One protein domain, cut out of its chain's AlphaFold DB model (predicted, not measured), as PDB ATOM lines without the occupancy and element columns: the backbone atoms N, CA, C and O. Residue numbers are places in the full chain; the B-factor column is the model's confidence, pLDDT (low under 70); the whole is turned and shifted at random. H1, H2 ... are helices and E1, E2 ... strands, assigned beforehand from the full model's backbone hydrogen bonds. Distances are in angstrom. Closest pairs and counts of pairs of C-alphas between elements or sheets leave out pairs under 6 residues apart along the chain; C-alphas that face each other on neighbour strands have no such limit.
ATOM      1  N   SER A  23     -48.069  59.518   7.917       96.56
ATOM      2  CA  SER A  23     -48.106  58.892   6.595       96.56
ATOM      3  C   SER A  23     -47.050  59.499   5.682       96.56
ATOM      4  O   SER A  23     -46.971  60.718   5.534       96.56
ATOM      5  N   VAL A  24     -46.258  58.635   5.053       97.50
ATOM      6  CA  VAL A  24     -45.322  58.973   3.984       97.50
ATOM      7  C   VAL A  24     -45.727  58.164   2.762       97.50
ATOM      8  O   VAL A  24     -45.653  56.938   2.773       97.50
ATOM      9  N   VAL A  25     -46.142  58.855   1.702       97.25
ATOM     10  CA  VAL A  25     -46.499  58.219   0.430       97.25
ATOM     11  C   VAL A  25     -45.352  58.395  -0.556       97.25
ATOM     12  O   VAL A  25     -44.965  59.518  -0.896       97.25
ATOM     13  N   THR A  26     -44.819  57.275  -1.029       97.75
ATOM     14  CA  THR A  26     -43.839  57.235  -2.112       97.75
ATOM     15  C   THR A  26     -44.570  57.206  -3.449       97.75
ATOM     16  O   THR A  26     -45.451  56.382  -3.671       97.75
ATOM     17  N   THR A  27     -44.190  58.114  -4.334       97.12
ATOM     18  CA  THR A  27     -44.742  58.374  -5.664       97.12
ATOM     19  C   THR A  27     -43.593  58.468  -6.670       97.12
ATOM     20  O   THR A  27     -42.439  58.621  -6.255       97.12
ATOM     21  N   PRO A  28     -43.853  58.475  -7.990       96.06
ATOM     22  CA  PRO A  28     -42.789  58.686  -8.972       96.06
ATOM     23  C   PRO A  28     -42.003  59.990  -8.753       96.06
ATOM     24  O   PRO A  28     -40.817  60.047  -9.050       96.06
ATOM     25  N   ALA A  29     -42.634  61.024  -8.183       95.44
ATOM     26  CA  ALA A  29     -41.997  62.319  -7.942       95.44
ATOM     27  C   ALA A  29     -40.976  62.313  -6.787       95.44
ATOM     28  O   ALA A  29     -40.088  63.160  -6.764       95.44
ATOM     29  N   ASN A  30     -41.094  61.392  -5.824       95.69
ATOM     30  CA  ASN A  30     -40.226  61.331  -4.638       95.69
ATOM     31  C   ASN A  30     -39.594  59.945  -4.413       95.69
ATOM     32  O   ASN A  30     -39.047  59.682  -3.344       95.69
ATOM     33  N   ILE A  31     -39.620  59.069  -5.421       96.88
ATOM     34  CA  ILE A  31     -38.983  57.747  -5.361       96.88
ATOM     35  C   ILE A  31     -37.475  57.837  -5.081       96.88
ATOM     36  O   ILE A  31     -36.920  56.957  -4.435       96.88
ATOM     37  N   GLY A  32     -36.827  58.942  -5.475       97.38
ATOM     38  CA  GLY A  32     -35.417  59.219  -5.180       97.38
ATOM     39  C   GLY A  32     -35.088  59.413  -3.693       97.38
ATOM     40  O   GLY A  32     -33.914  59.431  -3.342       97.38
ATOM     41  N   SER A  33     -36.089  59.531  -2.813       97.56
ATOM     42  CA  SER A  33     -35.882  59.513  -1.355       97.56
ATOM     43  C   SER A  33     -35.506  58.124  -0.823       97.56
ATOM     44  O   SER A  33     -35.043  58.007   0.312       97.56
ATOM     45  N   TRP A  34     -35.717  57.074  -1.621       98.44
ATOM     46  CA  TRP A  34     -35.266  55.723  -1.319       98.44
ATOM     47  C   TRP A  34     -33.879  55.479  -1.907       98.44
ATOM     48  O   TRP A  34     -33.627  55.715  -3.088       98.44
ATOM     49  N   ASN A  35     -32.981  54.947  -1.084       98.44
ATOM     50  CA  ASN A  35     -31.694  54.449  -1.529       98.44
ATOM     51  C   ASN A  35     -31.811  52.975  -1.940       98.44
ATOM     52  O   ASN A  35     -32.036  52.107  -1.093       98.44
ATOM     53  N   PHE A  36     -31.606  52.703  -3.229       98.12
ATOM     54  CA  PHE A  36     -31.595  51.357  -3.807       98.12
ATOM     55  C   PHE A  36     -30.183  50.823  -4.092       98.12
ATOM     56  O   PHE A  36     -30.048  49.828  -4.793       98.12
ATOM     57  N   SER A  37     -29.116  51.440  -3.564       97.06
ATOM     58  CA  SER A  37     -27.719  51.049  -3.845       97.06
ATOM     59  C   SER A  37     -27.373  49.614  -3.432       97.06
ATOM     60  O   SER A  37     -26.383  49.056  -3.887       97.06
ATOM     61  N   GLU A  38     -28.179  49.022  -2.552       95.50
ATOM     62  CA  GLU A  38     -28.060  47.631  -2.111       95.50
ATOM     63  C   GLU A  38     -28.858  46.643  -2.968       95.50
ATOM     64  O   GLU A  38     -28.800  45.438  -2.716       95.50
ATOM     65  N   THR A  39     -29.585  47.131  -3.974       96.75
ATOM     66  CA  THR A  39     -30.108  46.299  -5.058       96.75
ATOM     67  C   THR A  39     -28.956  45.899  -5.970       96.75
ATOM     68  O   THR A  39     -28.110  46.716  -6.329       96.75
ATOM     69  N   ARG A  40     -28.884  44.613  -6.303       94.50
ATOM     70  CA  ARG A  40     -27.750  43.985  -6.996       94.50
ATOM     71  C   ARG A  40     -28.260  43.043  -8.083       94.50
ATOM     72  O   ARG A  40     -29.444  42.730  -8.102       94.50
ATOM     73  N   ALA A  41     -27.352  42.567  -8.939       93.12
ATOM     74  CA  ALA A  41     -27.597  41.596 -10.016       93.12
ATOM     75  C   ALA A  41     -29.007  41.704 -10.632       93.12
ATOM     76  O   ALA A  41     -29.327  42.736 -11.213       93.12
ATOM     77  N   THR A  42     -29.839  40.666 -10.506       94.31
ATOM     78  CA  THR A  42     -31.189  40.623 -11.092       94.31
ATOM     79  C   THR A  42     -32.290  41.166 -10.174       94.31
ATOM     80  O   THR A  42     -33.441  40.764 -10.295       94.31
ATOM     81  N   GLY A  43     -31.959  42.019  -9.206       97.00
ATOM     82  CA  GLY A  43     -32.936  42.637  -8.316       97.00
ATOM     83  C   GLY A  43     -33.605  43.862  -8.928       97.00
ATOM     84  O   GLY A  43     -32.959  44.680  -9.584       97.00
ATOM     85  N   HIS A  44     -34.896  44.016  -8.658       97.50
ATOM     86  CA  HIS A  44     -35.719  45.089  -9.200       97.50
ATOM     87  C   HIS A  44     -36.602  45.710  -8.119       97.50
ATOM     88  O   HIS A  44     -37.084  45.014  -7.224       97.50
ATOM     89  N   ASN A  45     -36.829  47.022  -8.233       98.31
ATOM     90  CA  ASN A  45     -37.775  47.770  -7.410       98.31
ATOM     91  C   ASN A  45     -38.560  48.715  -8.322       98.31
ATOM     92  O   ASN A  45     -37.964  49.544  -9.013       98.31
ATOM     93  N   GLU A  46     -39.881  48.599  -8.317       97.88
ATOM     94  CA  GLU A  46     -40.771  49.379  -9.166       97.88
ATOM     95  C   GLU A  46     -42.010  49.817  -8.383       97.88
ATOM     96  O   GLU A  46     -42.585  49.059  -7.605       97.88
ATOM     97  N   LEU A  47     -42.462  51.055  -8.589       98.38
ATOM     98  CA  LEU A  47     -43.752  51.477  -8.054       98.38
ATOM     99  C   LEU A  47     -44.881  50.833  -8.863       98.38
ATOM    100  O   LEU A  47     -44.994  51.042 -10.067       98.38
ATOM    101  N   ALA A  48     -45.773  50.136  -8.171       97.06
ATOM    102  CA  ALA A  48     -47.046  49.656  -8.689       97.06
ATOM    103  C   ALA A  48     -48.190  50.590  -8.230       97.06
ATOM    104  O   ALA A  48     -47.977  51.446  -7.364       97.06
ATOM    105  N   PRO A  49     -49.424  50.461  -8.761       95.88
ATOM    106  CA  PRO A  49     -50.514  51.398  -8.464       95.88
ATOM    107  C   PRO A  49     -50.799  51.636  -6.972       95.88
ATOM    108  O   PRO A  49     -51.213  52.734  -6.606       95.88
ATOM    109  N   SER A  50     -50.545  50.655  -6.102       96.19
ATOM    110  CA  SER A  50     -50.780  50.760  -4.652       96.19
ATOM    111  C   SER A  50     -49.724  50.052  -3.793       96.19
ATOM    112  O   SER A  50     -50.008  49.676  -2.655       96.19
ATOM    113  N   SER A  51     -48.536  49.792  -4.340       97.94
ATOM    114  CA  SER A  51     -47.470  49.049  -3.661       97.94
ATOM    115  C   SER A  51     -46.104  49.329  -4.293       97.94
ATOM    116  O   SER A  51     -46.007  49.959  -5.346       97.94
ATOM    117  N   MET A  52     -45.035  48.894  -3.632       98.44
ATOM    118  CA  MET A  52     -43.734  48.704  -4.271       98.44
ATOM    119  C   MET A  52     -43.658  47.253  -4.736       98.44
ATOM    120  O   MET A  52     -43.719  46.343  -3.912       98.44
ATOM    121  N   HIS A  53     -43.531  47.029  -6.033       98.56
ATOM    122  CA  HIS A  53     -43.233  45.728  -6.610       98.56
ATOM    123  C   HIS A  53     -41.726  45.486  -6.558       98.56
ATOM    124  O   HIS A  53     -40.938  46.319  -7.002       98.56
ATOM    125  N   ILE A  54     -41.325  44.360  -5.979       98.44
ATOM    126  CA  ILE A  54     -39.932  43.939  -5.908       98.44
ATOM    127  C   ILE A  54     -39.812  42.493  -6.352       98.44
ATOM    128  O   ILE A  54     -40.640  41.652  -6.000       98.44
ATOM    129  N   TRP A  55     -38.762  42.191  -7.099       97.81
ATOM    130  CA  TRP A  55     -38.477  40.820  -7.484       97.81
ATOM    131  C   TRP A  55     -36.998  40.624  -7.767       97.81
ATOM    132  O   TRP A  55     -36.232  41.572  -7.957       97.81
ATOM    133  N   THR A  56     -36.608  39.364  -7.790       97.19
ATOM    134  CA  THR A  56     -35.313  38.899  -8.273       97.19
ATOM    135  C   THR A  56     -35.537  38.003  -9.486       97.19
ATOM    136  O   THR A  56     -36.505  37.249  -9.548       97.19
ATOM    137  N   GLY A  57     -34.658  38.088 -10.480       93.44
ATOM    138  CA  GLY A  57     -34.681  37.219 -11.662       93.44
ATOM    139  C   GLY A  57     -33.933  35.893 -11.478       93.44
ATOM    140  O   GLY A  57     -33.951  35.051 -12.374       93.44
ATOM    141  N   GLY A  58     -33.264  35.704 -10.340       89.81
ATOM    142  CA  GLY A  58     -32.427  34.544 -10.052       89.81
ATOM    143  C   GLY A  58     -32.318  34.238  -8.558       89.81
ATOM    144  O   GLY A  58     -32.900  34.917  -7.714       89.81
ATOM    145  N   SER A  59     -31.575  33.178  -8.245       89.81
ATOM    146  CA  SER A  59     -31.329  32.675  -6.885       89.81
ATOM    147  C   SER A  59     -29.836  32.581  -6.545       89.81
ATOM    148  O   SER A  59     -29.430  31.869  -5.627       89.81
ATOM    149  N   THR A  60     -28.982  33.289  -7.282       90.69
ATOM    150  CA  THR A  60     -27.551  33.372  -6.977       90.69
ATOM    151  C   THR A  60     -27.310  34.342  -5.829       90.69
ATOM    152  O   THR A  60     -28.059  35.294  -5.636       90.69
ATOM    153  N   THR A  61     -26.220  34.173  -5.081       86.81
ATOM    154  CA  THR A  61     -25.912  34.988  -3.889       86.81
ATOM    155  C   THR A  61     -25.781  36.494  -4.157       86.81
ATOM    156  O   THR A  61     -25.624  37.274  -3.222       86.81
ATOM    157  N   THR A  62     -25.800  36.932  -5.415       89.69
ATOM    158  CA  THR A  62     -25.795  38.347  -5.793       89.69
ATOM    159  C   THR A  62     -27.179  38.904  -6.113       89.69
ATOM    160  O   THR A  62     -27.316  40.122  -6.154       89.69
ATOM    161  N   ASP A  63     -28.193  38.065  -6.325       93.19
ATOM    162  CA  ASP A  63     -29.556  38.493  -6.656       93.19
ATOM    163  C   ASP A  63     -30.233  39.073  -5.419       93.19
ATOM    164  O   ASP A  63     -30.411  38.365  -4.430       93.19
ATOM    165  N   LYS A  64     -30.543  40.374  -5.441       95.81
ATOM    166  CA  LYS A  64     -31.076  41.097  -4.280       95.81
ATOM    167  C   LYS A  64     -31.852  42.330  -4.720       95.81
ATOM    168  O   LYS A  64     -31.285  43.179  -5.402       95.81
ATOM    169  N   ALA A  65     -33.082  42.476  -4.237       97.75
ATOM    170  CA  ALA A  65     -33.838  43.727  -4.287       97.75
ATOM    171  C   ALA A  65     -33.904  44.328  -2.877       97.75
ATOM    172  O   ALA A  65     -34.297  43.644  -1.927       97.75
ATOM    173  N   ALA A  66     -33.476  45.577  -2.715       98.25
ATOM    174  CA  ALA A  66     -33.459  46.247  -1.420       98.25
ATOM    175  C   ALA A  66     -33.589  47.762  -1.561       98.25
ATOM    176  O   ALA A  66     -33.002  48.369  -2.462       98.25
ATOM    177  N   GLY A  67     -34.295  48.366  -0.609       98.44
ATOM    178  CA  GLY A  67     -34.498  49.804  -0.537       98.44
ATOM    179  C   GLY A  67     -34.495  50.299   0.903       98.44
ATOM    180  O   GLY A  67     -35.067  49.656   1.785       98.44
ATOM    181  N   TYR A  68     -33.884  51.464   1.122       98.75
ATOM    182  CA  TYR A  68     -33.825  52.127   2.425       98.75
ATOM    183  C   TYR A  68     -34.331  53.564   2.340       98.75
ATOM    184  O   TYR A  68     -33.923  54.323   1.466       98.75
ATOM    185  N   TYR A  69     -35.178  53.952   3.284       98.75
ATOM    186  CA  TYR A  69     -35.679  55.305   3.462       98.75
ATOM    187  C   TYR A  69     -35.049  55.918   4.713       98.75
ATOM    188  O   TYR A  69     -35.147  55.359   5.810       98.75
ATOM    189  N   ALA A  70     -34.396  57.069   4.556       98.44
ATOM    190  CA  ALA A  70     -33.760  57.768   5.668       98.44
ATOM    191  C   ALA A  70     -34.805  58.243   6.691       98.44
ATOM    192  O   ALA A  70     -35.843  58.804   6.344       98.44
ATOM    193  N   THR A  71     -34.528  58.033   7.973       97.69
ATOM    194  CA  THR A  71     -35.394  58.463   9.076       97.69
ATOM    195  C   THR A  71     -34.553  58.742  10.315       97.69
ATOM    196  O   THR A  71     -33.332  58.612  10.294       97.69
ATOM    197  N   ASN A  72     -35.177  59.186  11.400       97.81
ATOM    198  CA  ASN A  72     -34.451  59.440  12.631       97.81
ATOM    199  C   ASN A  72     -35.359  59.367  13.861       97.81
ATOM    200  O   ASN A  72     -35.885  60.387  14.306       97.81
ATOM    201  N   PHE A  73     -35.491  58.186  14.458       97.69
ATOM    202  CA  PHE A  73     -36.260  57.990  15.692       97.69
ATOM    203  C   PHE A  73     -35.492  57.104  16.689       97.69
ATOM    204  O   PHE A  73     -34.662  56.297  16.267       97.69
ATOM    205  N   PRO A  74     -35.692  57.266  18.012       97.56
ATOM    206  CA  PRO A  74     -35.067  56.383  18.998       97.56
ATOM    207  C   PRO A  74     -35.622  54.961  18.858       97.56
ATOM    208  O   PRO A  74     -36.802  54.812  18.564       97.56
ATOM    209  N   LEU A  75     -34.836  53.915  19.115       97.25
ATOM    210  CA  LEU A  75     -35.311  52.525  19.014       97.25
ATOM    211  C   LEU A  75     -36.559  52.265  19.881       97.25
ATOM    212  O   LEU A  75     -37.462  51.540  19.471       97.25
ATOM    213  N   SER A  76     -36.672  52.948  21.024       95.69
ATOM    214  CA  SER A  76     -37.870  52.938  21.877       95.69
ATOM    215  C   SER A  76     -39.143  53.423  21.173       95.69
ATOM    216  O   SER A  76     -40.240  53.055  21.572       95.69
ATOM    217  N   GLY A  77     -39.014  54.222  20.115       95.38
ATOM    218  CA  GLY A  77     -40.103  54.726  19.282       95.38
ATOM    219  C   GLY A  77     -40.412  53.867  18.055       95.38
ATOM    220  O   GLY A  77     -41.134  54.333  17.178       95.38
ATOM    221  N   MET A  78     -39.873  52.645  17.947       94.25
ATOM    222  CA  MET A  78     -40.107  51.770  16.789       94.25
ATOM    223  C   MET A  78     -41.593  51.503  16.540       94.25
ATOM    224  O   MET A  78     -42.015  51.459  15.384       94.25
ATOM    225  N   GLY A  79     -42.384  51.373  17.609       88.44
ATOM    226  CA  GLY A  79     -43.841  51.395  17.526       88.44
ATOM    227  C   GLY A  79     -44.518  50.108  17.054       88.44
ATOM    228  O   GLY A  79     -45.745  50.025  17.087       88.44
ATOM    229  N   ALA A  80     -43.732  49.120  16.620       82.81
ATOM    230  CA  ALA A  80     -44.190  47.782  16.272       82.81
ATOM    231  C   ALA A  80     -43.798  46.796  17.381       82.81
ATOM    232  O   ALA A  80     -42.635  46.725  17.779       82.81
ATOM    233  N   GLU A  81     -44.761  46.021  17.867       81.19
ATOM    234  CA  GLU A  81     -44.545  45.045  18.942       81.19
ATOM    235  C   GLU A  81     -44.061  43.696  18.393       81.19
ATOM    236  O   GLU A  81     -43.382  42.937  19.080       81.19
ATOM    237  N   THR A  82     -44.384  43.404  17.131       91.56
ATOM    238  CA  THR A  82     -44.022  42.158  16.440       91.56
ATOM    239  C   THR A  82     -43.446  42.440  15.059       91.56
ATOM    240  O   THR A  82     -43.793  43.440  14.426       91.56
ATOM    241  N   ILE A  83     -42.617  41.531  14.539       94.81
ATOM    242  CA  ILE A  83     -42.055  41.664  13.182       94.81
ATOM    243  C   ILE A  83     -43.170  41.676  12.129       94.81
ATOM    244  O   ILE A  83     -43.122  42.473  11.193       94.81
ATOM    245  N   ALA A  84     -44.219  40.872  12.315       94.00
ATOM    246  CA  ALA A  84     -45.360  40.806  11.401       94.00
ATOM    247  C   ALA A  84     -46.137  42.133  11.269       94.00
ATOM    248  O   ALA A  84     -46.801  42.356  10.262       94.00
ATOM    249  N   GLN A  85     -46.056  43.032  12.256       93.94
ATOM    250  CA  GLN A  85     -46.673  44.364  12.181       93.94
ATOM    251  C   GLN A  85     -45.826  45.373  11.390       93.94
ATOM    252  O   GLN A  85     -46.350  46.397  10.947       93.94
ATOM    253  N   THR A  86     -44.529  45.104  11.209       96.50
ATOM    254  CA  THR A  86     -43.579  46.068  10.629       96.50
ATOM    255  C   THR A  86     -43.770  46.278   9.135       96.50
ATOM    256  O   THR A  86     -43.385  47.322   8.619       96.50
ATOM    257  N   ALA A  87     -44.366  45.319   8.429       96.25
ATOM    258  CA  ALA A  87     -44.626  45.431   7.005       96.25
ATOM    259  C   ALA A  87     -45.789  44.536   6.566       96.25
ATOM    260  O   ALA A  87     -46.094  43.521   7.184       96.25
ATOM    261  N   SER A  88     -46.438  44.927   5.472       96.56
ATOM    262  CA  SER A  88     -47.435  44.125   4.770       96.56
ATOM    263  C   SER A  88     -46.897  43.769   3.391       96.56
ATOM    264  O   SER A  88     -46.696  44.653   2.555       96.56
ATOM    265  N   PHE A  89     -46.696  42.472   3.172       96.56
ATOM    266  CA  PHE A  89     -46.237  41.908   1.910       96.56
ATOM    267  C   PHE A  89     -47.334  41.047   1.280       96.56
ATOM    268  O   PHE A  89     -48.003  40.285   1.977       96.56
ATOM    269  N   THR A  90     -47.478  41.131  -0.038       97.00
ATOM    270  CA  THR A  90     -48.279  40.207  -0.847       97.00
ATOM    271  C   THR A  90     -47.334  39.423  -1.747       97.00
ATOM    272  O   THR A  90     -46.568  40.020  -2.498       97.00
ATOM    273  N   SER A  91     -47.381  38.094  -1.681       96.56
ATOM    274  CA  SER A  91     -46.613  37.235  -2.588       96.56
ATOM    275  C   SER A  91     -47.281  37.192  -3.958       96.56
ATOM    276  O   SER A  91     -48.480  36.923  -4.040       96.56
ATOM    277  N   ILE A  92     -46.508  37.401  -5.020       97.06
ATOM    278  CA  ILE A  92     -46.892  37.047  -6.391       97.06
ATOM    279  C   ILE A  92     -46.324  35.656  -6.693       97.06
ATOM    280  O   ILE A  92     -47.073  34.743  -7.032       97.06
ATOM    281  N   THR A  93     -45.019  35.462  -6.464       95.69
ATOM    282  CA  THR A  93     -44.346  34.152  -6.473       95.69
ATOM    283  C   THR A  93     -43.239  34.088  -5.411       95.69
ATOM    284  O   THR A  93     -42.851  35.107  -4.842       95.69
ATOM    285  N   GLY A  94     -42.717  32.890  -5.141       90.12
ATOM    286  CA  GLY A  94     -41.710  32.662  -4.102       90.12
ATOM    287  C   GLY A  94     -42.322  32.317  -2.743       90.12
ATOM    288  O   GLY A  94     -43.503  32.537  -2.483       90.12
ATOM    289  N   THR A  95     -41.512  31.716  -1.874       88.06
ATOM    290  CA  THR A  95     -41.949  31.229  -0.552       88.06
ATOM    291  C   THR A  95     -41.274  31.942   0.611       88.06
ATOM    292  O   THR A  95     -41.672  31.734   1.752       88.06
ATOM    293  N   THR A  96     -40.255  32.755   0.334       90.31
ATOM    294  CA  THR A  96     -39.468  33.468   1.342       90.31
ATOM    295  C   THR A  96     -39.820  34.950   1.275       90.31
ATOM    296  O   THR A  96     -39.361  35.631   0.355       90.31
ATOM    297  N   PRO A  97     -40.640  35.458   2.215       92.88
ATOM    298  CA  PRO A  97     -41.008  36.865   2.242       92.88
ATOM    299  C   PRO A  97     -39.781  37.776   2.380       92.88
ATOM    300  O   PRO A  97     -38.779  37.368   2.972       92.88
ATOM    301  N   PRO A  98     -39.865  39.028   1.907       96.88
ATOM    302  CA  PRO A  98     -38.848  40.032   2.184       96.88
ATOM    303  C   PRO A  98     -38.682  40.269   3.692       96.88
ATOM    304  O   PRO A  98     -39.632  40.166   4.469       96.88
ATOM    305  N   SER A  99     -37.475  40.657   4.088       97.06
ATOM    306  CA  SER A  99     -37.190  41.146   5.437       97.06
ATOM    307  C   SER A  99     -37.560  42.620   5.579       97.06
ATOM    308  O   SER A  99     -37.432  43.388   4.622       97.06
ATOM    309  N   THR A 100     -37.938  43.030   6.790       97.75
ATOM    310  CA  THR A 100     -37.926  44.441   7.205       97.75
ATOM    311  C   THR A 100     -36.585  44.752   7.865       97.75
ATOM    312  O   THR A 100     -36.062  43.929   8.612       97.75
ATOM    313  N   GLN A 101     -36.012  45.930   7.623       98.31
ATOM    314  CA  GLN A 101     -34.679  46.283   8.121       98.31
ATOM    315  C   GLN A 101     -34.652  47.644   8.812       98.31
ATOM    316  O   GLN A 101     -35.286  48.594   8.356       98.31
ATOM    317  N   LEU A 102     -33.874  47.737   9.890       98.62
ATOM    318  CA  LEU A 102     -33.555  48.973  10.600       98.62
ATOM    319  C   LEU A 102     -32.053  49.195  10.510       98.62
ATOM    320  O   LEU A 102     -31.292  48.365  10.995       98.62
ATOM    321  N   VAL A 103     -31.621  50.310   9.934       98.69
ATOM    322  CA  VAL A 103     -30.221  50.740  10.021       98.69
ATOM    323  C   VAL A 103     -30.077  51.541  11.309       98.69
ATOM    324  O   VAL A 103     -30.738  52.572  11.472       98.69
ATOM    325  N   VAL A 104     -29.260  51.051  12.235       98.81
ATOM    326  CA  VAL A 104     -29.220  51.519  13.622       98.81
ATOM    327  C   VAL A 104     -27.839  52.062  13.963       98.81
ATOM    328  O   VAL A 104     -26.814  51.447  13.682       98.81
ATOM    329  N   ASP A 105     -27.846  53.232  14.578       98.75
ATOM    330  CA  ASP A 105     -26.753  53.825  15.341       98.75
ATOM    331  C   ASP A 105     -26.995  53.436  16.807       98.75
ATOM    332  O   ASP A 105     -27.936  53.922  17.440       98.75
ATOM    333  N   PHE A 106     -26.258  52.443  17.293       98.75
ATOM    334  CA  PHE A 106     -26.533  51.760  18.556       98.75
ATOM    335  C   PHE A 106     -25.988  52.528  19.762       98.75
ATOM    336  O   PHE A 106     -26.555  52.430  20.854       98.75
ATOM    337  N   ASN A 107     -24.917  53.302  19.579       97.94
ATOM    338  CA  ASN A 107     -24.304  54.109  20.635       97.94
ATOM    339  C   ASN A 107     -24.705  55.604  20.575       97.94
ATOM    340  O   ASN A 107     -24.399  56.348  21.507       97.94
ATOM    341  N   ASN A 108     -25.445  56.018  19.539       98.12
ATOM    342  CA  ASN A 108     -25.884  57.385  19.264       98.12
ATOM    343  C   ASN A 108     -24.729  58.384  19.056       98.12
ATOM    344  O   ASN A 108     -24.818  59.539  19.484       98.12
ATOM    345  N   ASP A 109     -23.653  57.957  18.394       97.81
ATOM    346  CA  ASP A 109     -22.519  58.819  18.042       97.81
ATOM    347  C   ASP A 109     -22.674  59.515  16.673       97.81
ATOM    348  O   ASP A 109     -21.874  60.381  16.310       97.81
ATOM    349  N   GLY A 110     -23.749  59.204  15.940       97.06
ATOM    350  CA  GLY A 110     -24.033  59.741  14.610       97.06
ATOM    351  C   GLY A 110     -23.606  58.825  13.462       97.06
ATOM    352  O   GLY A 110     -23.909  59.144  12.309       97.06
ATOM    353  N   VAL A 111     -22.962  57.693  13.750       98.06
ATOM    354  CA  VAL A 111     -22.551  56.674  12.783       98.06
ATOM    355  C   VAL A 111     -23.434  55.438  12.935       98.06
ATOM    356  O   VAL A 111     -23.821  55.033  14.020       98.06
ATOM    357  N   THR A 112     -23.820  54.827  11.818       98.38
ATOM    358  CA  THR A 112     -24.601  53.586  11.855       98.38
ATOM    359  C   THR A 112     -23.693  52.400  12.153       98.38
ATOM    360  O   THR A 112     -22.741  52.159  11.409       98.38
ATOM    361  N   ASP A 113     -24.033  51.615  13.168       98.56
ATOM    362  CA  ASP A 113     -23.221  50.496  13.651       98.56
ATOM    363  C   ASP A 113     -23.682  49.137  13.122       98.56
ATOM    364  O   ASP A 113     -22.969  48.134  13.218       98.56
ATOM    365  N   GLY A 114     -24.898  49.057  12.587       98.31
ATOM    366  CA  GLY A 114     -25.441  47.791  12.136       98.31
ATOM    367  C   GLY A 114     -26.849  47.859  11.585       98.31
ATOM    368  O   GLY A 114     -27.504  48.900  11.608       98.31
ATOM    369  N   ILE A 115     -27.315  46.708  11.105       98.62
ATOM    370  CA  ILE A 115     -28.691  46.527  10.664       98.62
ATOM    371  C   ILE A 115     -29.352  45.470  11.544       98.62
ATOM    372  O   ILE A 115     -28.827  44.362  11.673       98.62
ATOM    373  N   LEU A 116     -30.503  45.813  12.122       98.56
ATOM    374  CA  LEU A 116     -31.436  44.836  12.676       98.56
ATOM    375  C   LEU A 116     -32.375  44.381  11.565       98.56
ATOM    376  O   LEU A 116     -33.023  45.202  10.914       98.56
ATOM    377  N   VAL A 117     -32.449  43.073  11.354       98.06
ATOM    378  CA  VAL A 117     -33.240  42.454  10.294       98.06
ATOM    379  C   VAL A 117     -34.361  41.633  10.916       98.06
ATOM    380  O   VAL A 117     -34.128  40.810  11.799       98.06
ATOM    381  N   GLY A 118     -35.587  41.901  10.479       97.19
ATOM    382  CA  GLY A 118     -36.797  41.248  10.949       97.19
ATOM    383  C   GLY A 118     -37.389  40.357   9.865       97.19
ATOM    384  O   GLY A 118     -37.804  40.844   8.812       97.19
ATOM    385  N   GLU A 119     -37.465  39.059  10.147       95.75
ATOM    386  CA  GLU A 119     -38.090  38.054   9.288       95.75
ATOM    387  C   GLU A 119     -39.028  37.184  10.123       95.75
ATOM    388  O   GLU A 119     -38.646  36.650  11.163       95.75
ATOM    389  N   THR A 120     -40.268  37.015   9.664       94.06
ATOM    390  CA  THR A 120     -41.314  36.319  10.431       94.06
ATOM    391  C   THR A 120     -41.014  34.839  10.674       94.06
ATOM    392  O   THR A 120     -41.542  34.263  11.623       94.06
ATOM    393  N   VAL A 121     -40.137  34.224   9.870       93.75
ATOM    394  CA  VAL A 121     -39.665  32.843  10.075       93.75
ATOM    395  C   VAL A 121     -38.904  32.670  11.397       93.75
ATOM    396  O   VAL A 121     -38.922  31.584  11.969       93.75
ATOM    397  N   TYR A 122     -38.313  33.745  11.929       94.62
ATOM    398  CA  TYR A 122     -37.639  33.767  13.233       94.62
ATOM    399  C   TYR A 122     -38.532  34.350  14.345       94.62
ATOM    400  O   TYR A 122     -38.056  34.792  15.393       94.62
ATOM    401  N   GLY A 123     -39.851  34.365  14.131       94.50
ATOM    402  CA  GLY A 123     -40.821  34.891  15.085       94.50
ATOM    403  C   GLY A 123     -40.683  36.402  15.266       94.50
ATOM    404  O   GLY A 123     -40.857  37.162  14.316       94.50
ATOM    405  N   ASN A 124     -40.402  36.836  16.497       95.50
ATOM    406  CA  ASN A 124     -40.208  38.247  16.857       95.50
ATOM    407  C   ASN A 124     -38.732  38.619  17.080       95.50
ATOM    408  O   ASN A 124     -38.447  39.706  17.590       95.50
ATOM    409  N   ASN A 125     -37.804  37.732  16.714       97.00
ATOM    410  CA  ASN A 125     -36.379  37.985  16.859       97.00
ATOM    411  C   ASN A 125     -35.854  38.821  15.696       97.00
ATOM    412  O   ASN A 125     -35.899  38.413  14.536       97.00
ATOM    413  N   TRP A 126     -35.307  39.981  16.037       98.06
ATOM    414  CA  TRP A 126     -34.472  40.775  15.157       98.06
ATOM    415  C   TRP A 126     -33.050  40.252  15.239       98.06
ATOM    416  O   TRP A 126     -32.479  40.164  16.332       98.06
ATOM    417  N   TRP A 127     -32.472  39.929  14.092       98.00
ATOM    418  CA  TRP A 127     -31.093  39.475  14.015       98.00
ATOM    419  C   TRP A 127     -30.176  40.565  13.489       98.00
ATOM    420  O   TRP A 127     -30.556  41.396  12.662       98.00
ATOM    421  N   ASN A 164     -30.116  54.009  24.151       96.81
ATOM    422  CA  ASN A 164     -29.908  55.262  23.429       96.81
ATOM    423  C   ASN A 164     -29.910  55.092  21.903       96.81
ATOM    424  O   ASN A 164     -29.766  56.090  21.197       96.81
ATOM    425  N   ALA A 165     -30.073  53.866  21.393       98.50
ATOM    426  CA  ALA A 165     -29.974  53.580  19.968       98.50
ATOM    427  C   ALA A 165     -30.966  54.402  19.134       98.50
ATOM    428  O   ALA A 165     -32.115  54.638  19.528       98.50
ATOM    429  N   ARG A 166     -30.538  54.797  17.935       98.69
ATOM    430  CA  ARG A 166     -31.346  55.533  16.962       98.69
ATOM    431  C   ARG A 166     -31.437  54.783  15.648       98.69
ATOM    432  O   ARG A 166     -30.434  54.384  15.067       98.69
ATOM    433  N   VAL A 167     -32.652  54.668  15.132       98.62
ATOM    434  CA  VAL A 167     -32.904  54.176  13.780       98.62
ATOM    435  C   VAL A 167     -32.683  55.327  12.803       98.62
ATOM    436  O   VAL A 167     -33.379  56.342  12.867       98.62
ATOM    437  N   ARG A 168     -31.697  55.168  11.915       98.69
ATOM    438  CA  ARG A 168     -31.273  56.155  10.904       98.69
ATOM    439  C   ARG A 168     -31.857  55.883   9.517       98.69
ATOM    440  O   ARG A 168     -31.942  56.779   8.680       98.69
ATOM    441  N   ALA A 169     -32.283  54.652   9.265       98.75
ATOM    442  CA  ALA A 169     -33.058  54.304   8.085       98.75
ATOM    443  C   ALA A 169     -33.942  53.090   8.367       98.75
ATOM    444  O   ALA A 169     -33.612  52.244   9.199       98.75
ATOM    445  N   ILE A 170     -35.050  53.006   7.642       98.69
ATOM    446  CA  ILE A 170     -35.912  51.824   7.582       98.69
ATOM    447  C   ILE A 170     -35.893  51.286   6.165       98.69
ATOM    448  O   ILE A 170     -35.690  52.043   5.220       98.69
ATOM    449  N   GLY A 171     -36.099  49.992   5.992       98.19
ATOM    450  CA  GLY A 171     -36.026  49.417   4.663       98.19
ATOM    451  C   GLY A 171     -36.574  48.015   4.569       98.19
ATOM    452  O   GLY A 171     -37.162  47.477   5.509       98.19
ATOM    453  N   TYR A 172     -36.343  47.440   3.403       98.38
ATOM    454  CA  TYR A 172     -36.654  46.059   3.096       98.38
ATOM    455  C   TYR A 172     -35.496  45.412   2.348       98.38
ATOM    456  O   TYR A 172     -34.682  46.088   1.714       98.38
ATOM    457  N   SER A 173     -35.465  44.085   2.366       97.06
ATOM    458  CA  SER A 173     -34.644  43.318   1.437       97.06
ATOM    459  C   SER A 173     -35.309  41.994   1.108       97.06
ATOM    460  O   SER A 173     -35.612  41.214   2.011       97.06
ATOM    461  N   LEU A 174     -35.447  41.708  -0.183       96.06
ATOM    462  CA  LEU A 174     -35.596  40.352  -0.692       96.06
ATOM    463  C   LEU A 174     -34.180  39.789  -0.867       96.06
ATOM    464  O   LEU A 174     -33.388  40.339  -1.633       96.06
ATOM    465  N   GLY A 175     -33.842  38.815  -0.020       81.50
ATOM    466  CA  GLY A 175     -32.471  38.431   0.321       81.50
ATOM    467  C   GLY A 175     -31.572  38.025  -0.851       81.50
ATOM    468  O   GLY A 175     -32.029  37.708  -1.943       81.50
ATOM    469  N   SER A 176     -30.267  37.994  -0.577       76.88
ATOM    470  CA  SER A 176     -29.223  37.570  -1.513       76.88
ATOM    471  C   SER A 176     -29.358  36.090  -1.886       76.88
ATOM    472  O   SER A 176     -29.027  35.220  -1.084       76.88
ATOM    473  N   GLY A 177     -29.828  35.809  -3.100       80.81
ATOM    474  CA  GLY A 177     -30.073  34.447  -3.595       80.81
ATOM    475  C   GLY A 177     -31.473  33.908  -3.342       80.81
ATOM    476  O   GLY A 177     -31.726  32.722  -3.545       80.81
ATOM    477  N   VAL A 178     -32.402  34.773  -2.945       88.44
ATOM    478  CA  VAL A 178     -33.823  34.431  -2.916       88.44
ATOM    479  C   VAL A 178     -34.410  34.754  -4.278       88.44
ATOM    480  O   VAL A 178     -34.387  35.913  -4.671       88.44
ATOM    481  N   LEU A 179     -34.969  33.754  -4.966       93.50
ATOM    482  CA  LEU A 179     -35.858  33.971  -6.108       93.50
ATOM    483  C   LEU A 179     -37.266  34.255  -5.578       93.50
ATOM    484  O   LEU A 179     -37.863  33.394  -4.926       93.50
ATOM    485  N   GLY A 180     -37.796  35.442  -5.843       95.50
ATOM    486  CA  GLY A 180     -39.124  35.813  -5.371       95.50
ATOM    487  C   GLY A 180     -39.683  37.042  -6.062       95.50
ATOM    488  O   GLY A 180     -38.945  37.817  -6.665       95.50
ATOM    489  N   ASP A 181     -40.995  37.204  -5.946       97.56
ATOM    490  CA  ASP A 181     -41.759  38.302  -6.522       97.56
ATOM    491  C   ASP A 181     -42.842  38.724  -5.521       97.56
ATOM    492  O   ASP A 181     -43.737  37.942  -5.176       97.56
ATOM    493  N   TYR A 182     -42.733  39.954  -5.019       98.31
ATOM    494  CA  TYR A 182     -43.545  40.463  -3.924       98.31
ATOM    495  C   TYR A 182     -44.001  41.897  -4.163       98.31
ATOM    496  O   TYR A 182     -43.290  42.735  -4.710       98.31
ATOM    497  N   GLN A 183     -45.178  42.213  -3.633       98.44
ATOM    498  CA  GLN A 183     -45.628  43.584  -3.436       98.44
ATOM    499  C   GLN A 183     -45.479  43.974  -1.968       98.44
ATOM    500  O   GLN A 183     -45.997  43.300  -1.079       98.44
ATOM    501  N   ILE A 184     -44.817  45.095  -1.708       98.50
ATOM    502  CA  ILE A 184     -44.800  45.759  -0.410       98.50
ATOM    503  C   ILE A 184     -45.934  46.776  -0.398       98.50
ATOM    504  O   ILE A 184     -45.854  47.831  -1.028       98.50
ATOM    505  N   ASN A 185     -47.001  46.469   0.331       97.94
ATOM    506  CA  ASN A 185     -48.156  47.360   0.434       97.94
ATOM    507  C   ASN A 185     -47.877  48.508   1.411       97.94
ATOM    508  O   ASN A 185     -48.338  49.633   1.220       97.94
ATOM    509  N   ARG A 186     -47.132  48.219   2.487       97.94
ATOM    510  CA  ARG A 186     -46.815  49.183   3.547       97.94
ATOM    511  C   ARG A 186     -45.650  48.713   4.412       97.94
ATOM    512  O   ARG A 186     -45.587  47.530   4.733       97.94
ATOM    513  N   ILE A 187     -44.831  49.648   4.884       98.31
ATOM    514  CA  ILE A 187     -43.922  49.472   6.028       98.31
ATOM    515  C   ILE A 187     -44.412  50.367   7.179       98.31
ATOM    516  O   ILE A 187     -44.817  51.504   6.949       98.31
ATOM    517  N   THR A 188     -44.413  49.856   8.409       97.50
ATOM    518  CA  THR A 188     -44.878  50.544   9.623       97.50
ATOM    519  C   THR A 188     -43.786  50.529  10.683       97.50
ATOM    520  O   THR A 188     -43.616  49.540  11.394       97.50
ATOM    521  N   LEU A 189     -43.052  51.632  10.795       97.31
ATOM    522  CA  LEU A 189     -41.939  51.792  11.730       97.31
ATOM    523  C   LEU A 189     -41.839  53.256  12.163       97.31
ATOM    524  O   LEU A 189     -42.156  54.152  11.383       97.31
ATOM    525  N   GLY A 190     -41.422  53.516  13.403       96.94
ATOM    526  CA  GLY A 190     -41.271  54.889  13.900       96.94
ATOM    527  C   GLY A 190     -42.598  55.650  13.960       96.94
ATOM    528  O   GLY A 190     -42.652  56.826  13.602       96.94
ATOM    529  N   CYS A 191     -43.694  54.952  14.280       96.56
ATOM    530  CA  CYS A 191     -45.065  55.470  14.197       96.56
ATOM    531  C   CYS A 191     -45.401  56.145  12.859       96.56
ATOM    532  O   CYS A 191     -46.151  57.119  12.802       96.56
ATOM    533  N   THR A 192     -44.859  55.610  11.764       98.00
ATOM    534  CA  THR A 192     -45.092  56.104  10.407       98.00
ATOM    535  C   THR A 192     -45.491  54.951   9.499       98.00
ATOM    536  O   THR A 192     -44.868  53.890   9.510       98.00
ATOM    537  N   HIS A 193     -46.534  55.162   8.703       97.75
ATOM    538  CA  HIS A 193     -46.885  54.310   7.579       97.75
ATOM    539  C   HIS A 193     -46.187  54.818   6.319       97.75
ATOM    540  O   HIS A 193     -46.512  55.887   5.808       97.75
ATOM    541  N   TYR A 194     -45.253  54.026   5.812       98.38
ATOM    542  CA  TYR A 194     -44.616  54.226   4.519       98.38
ATOM    543  C   TYR A 194     -45.382  53.409   3.482       98.38
ATOM    544  O   TYR A 194     -45.392  52.176   3.541       98.38
ATOM    545  N   THR A 195     -46.066  54.089   2.570       98.12
ATOM    546  CA  THR A 195     -46.857  53.483   1.493       98.12
ATOM    547  C   THR A 195     -46.326  53.906   0.128       98.12
ATOM    548  O   THR A 195     -45.428  54.748   0.018       98.12
ATOM    549  N   PHE A 196     -46.853  53.288  -0.926       98.19
ATOM    550  CA  PHE A 196     -46.304  53.372  -2.274       98.19
ATOM    551  C   PHE A 196     -47.430  53.462  -3.303       98.19
ATOM    552  O   PHE A 196     -48.477  52.834  -3.143       98.19
ATOM    553  N   THR A 197     -47.214  54.227  -4.367       97.31
ATOM    554  CA  THR A 197     -48.117  54.280  -5.516       97.31
ATOM    555  C   THR A 197     -47.384  54.791  -6.752       97.31
ATOM    556  O   THR A 197     -46.590  55.722  -6.667       97.31
TER     557      THR A 197
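This is residues 23 to 127 and 164 to 197 of the 229 residues of an uncharacterized protein of Ottowia sp. GY511 (UniProt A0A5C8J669). Two strongly twisted sheets lie face to face as a sandwich, the strands of the one at 34 degrees to those of the other: a branched sheet of E1, E2, E3, E5, E9 and E10, and a four-stranded sheet in the order E4, E8, E6, E7. The short helix H1 only grazes both sheets, and the long link from E1 to E2 runs past E4, pairing with it at residues 34 to 35. The printed part has 139 residues, with one named helix and ten named strands in the order E1 E2 E3 E4 H1 E5 E6 E7 E8 E9 E10; the class is mostly strand. The branched sheet is mixed, with E1 and E10 parallel, and the other sheet is antiparallel. The whole is compact, with a radius of gyration of the C-alphas of 14.2 A and spans of 40 by 31 by 25 A.

In the branched sheet, E9 is residues 181 to 189, 22.7 A long, and bends by 61 degrees at residue 185. With it are E1, residues 23 to 26, beginning at C-alpha 23 (-48.106, 58.892, 6.595); E2, residues 43 to 48; E3, residues 51 to 56; E5, residues 87 to 93; and E10, residues 192 to 196, ending at C-alpha 196 (-46.304, 53.372, -2.274). The other sheet has E4, residues 65 to 74, 26.5 A; E8, residues 166 to 174, 23.7 A; E6, residues 99 to 105, 19.2 A; and E7, residues 114 to 118. E4 bends by 65 degrees at residue 71 and E8 by 53 degrees at residue 169. H1 is residues 83 to 86.

E3 and E10 lie on one side of E9, E5 on the other side. N 184 and O 52 of E9 and E3 are 2.8 A apart, N 183 and O 90 of E9 and E5 2.8 A, and N 187 and O 194 of the hairpin E9 and E10 2.9 A, each within hydrogen-bond range. So are N 46 and O 53 of the hairpin E2 and E3, 2.8 A, and N 26 and O 195 of E1 and E10, 2.8 A. In the second sheet, N 69 and O 170 of E4 and E8, 2.8 A, N 101 and O 171 of E6 and E8, 2.9 A, and N 102 and O 116 of the hairpin E6 and E7, 2.9 A, are within range. Between the sheets, the closest C-alphas of E2 and E4 are those of Gly 43 and Ala 65, 4.3 A. H1 is too short for an O i to N i+4 pair; its one O i to N i+3 pair is within range.

The C-alphas of Thr 93 and Asp 109, the two farthest apart, are 41.1 A apart. Residues 128 to 163 are not printed; C-alphas 127 and 164 are 18.4 A apart across this cut. The link E1 to E2, 16 residues, is long. No printed residue has a pLDDT under 70.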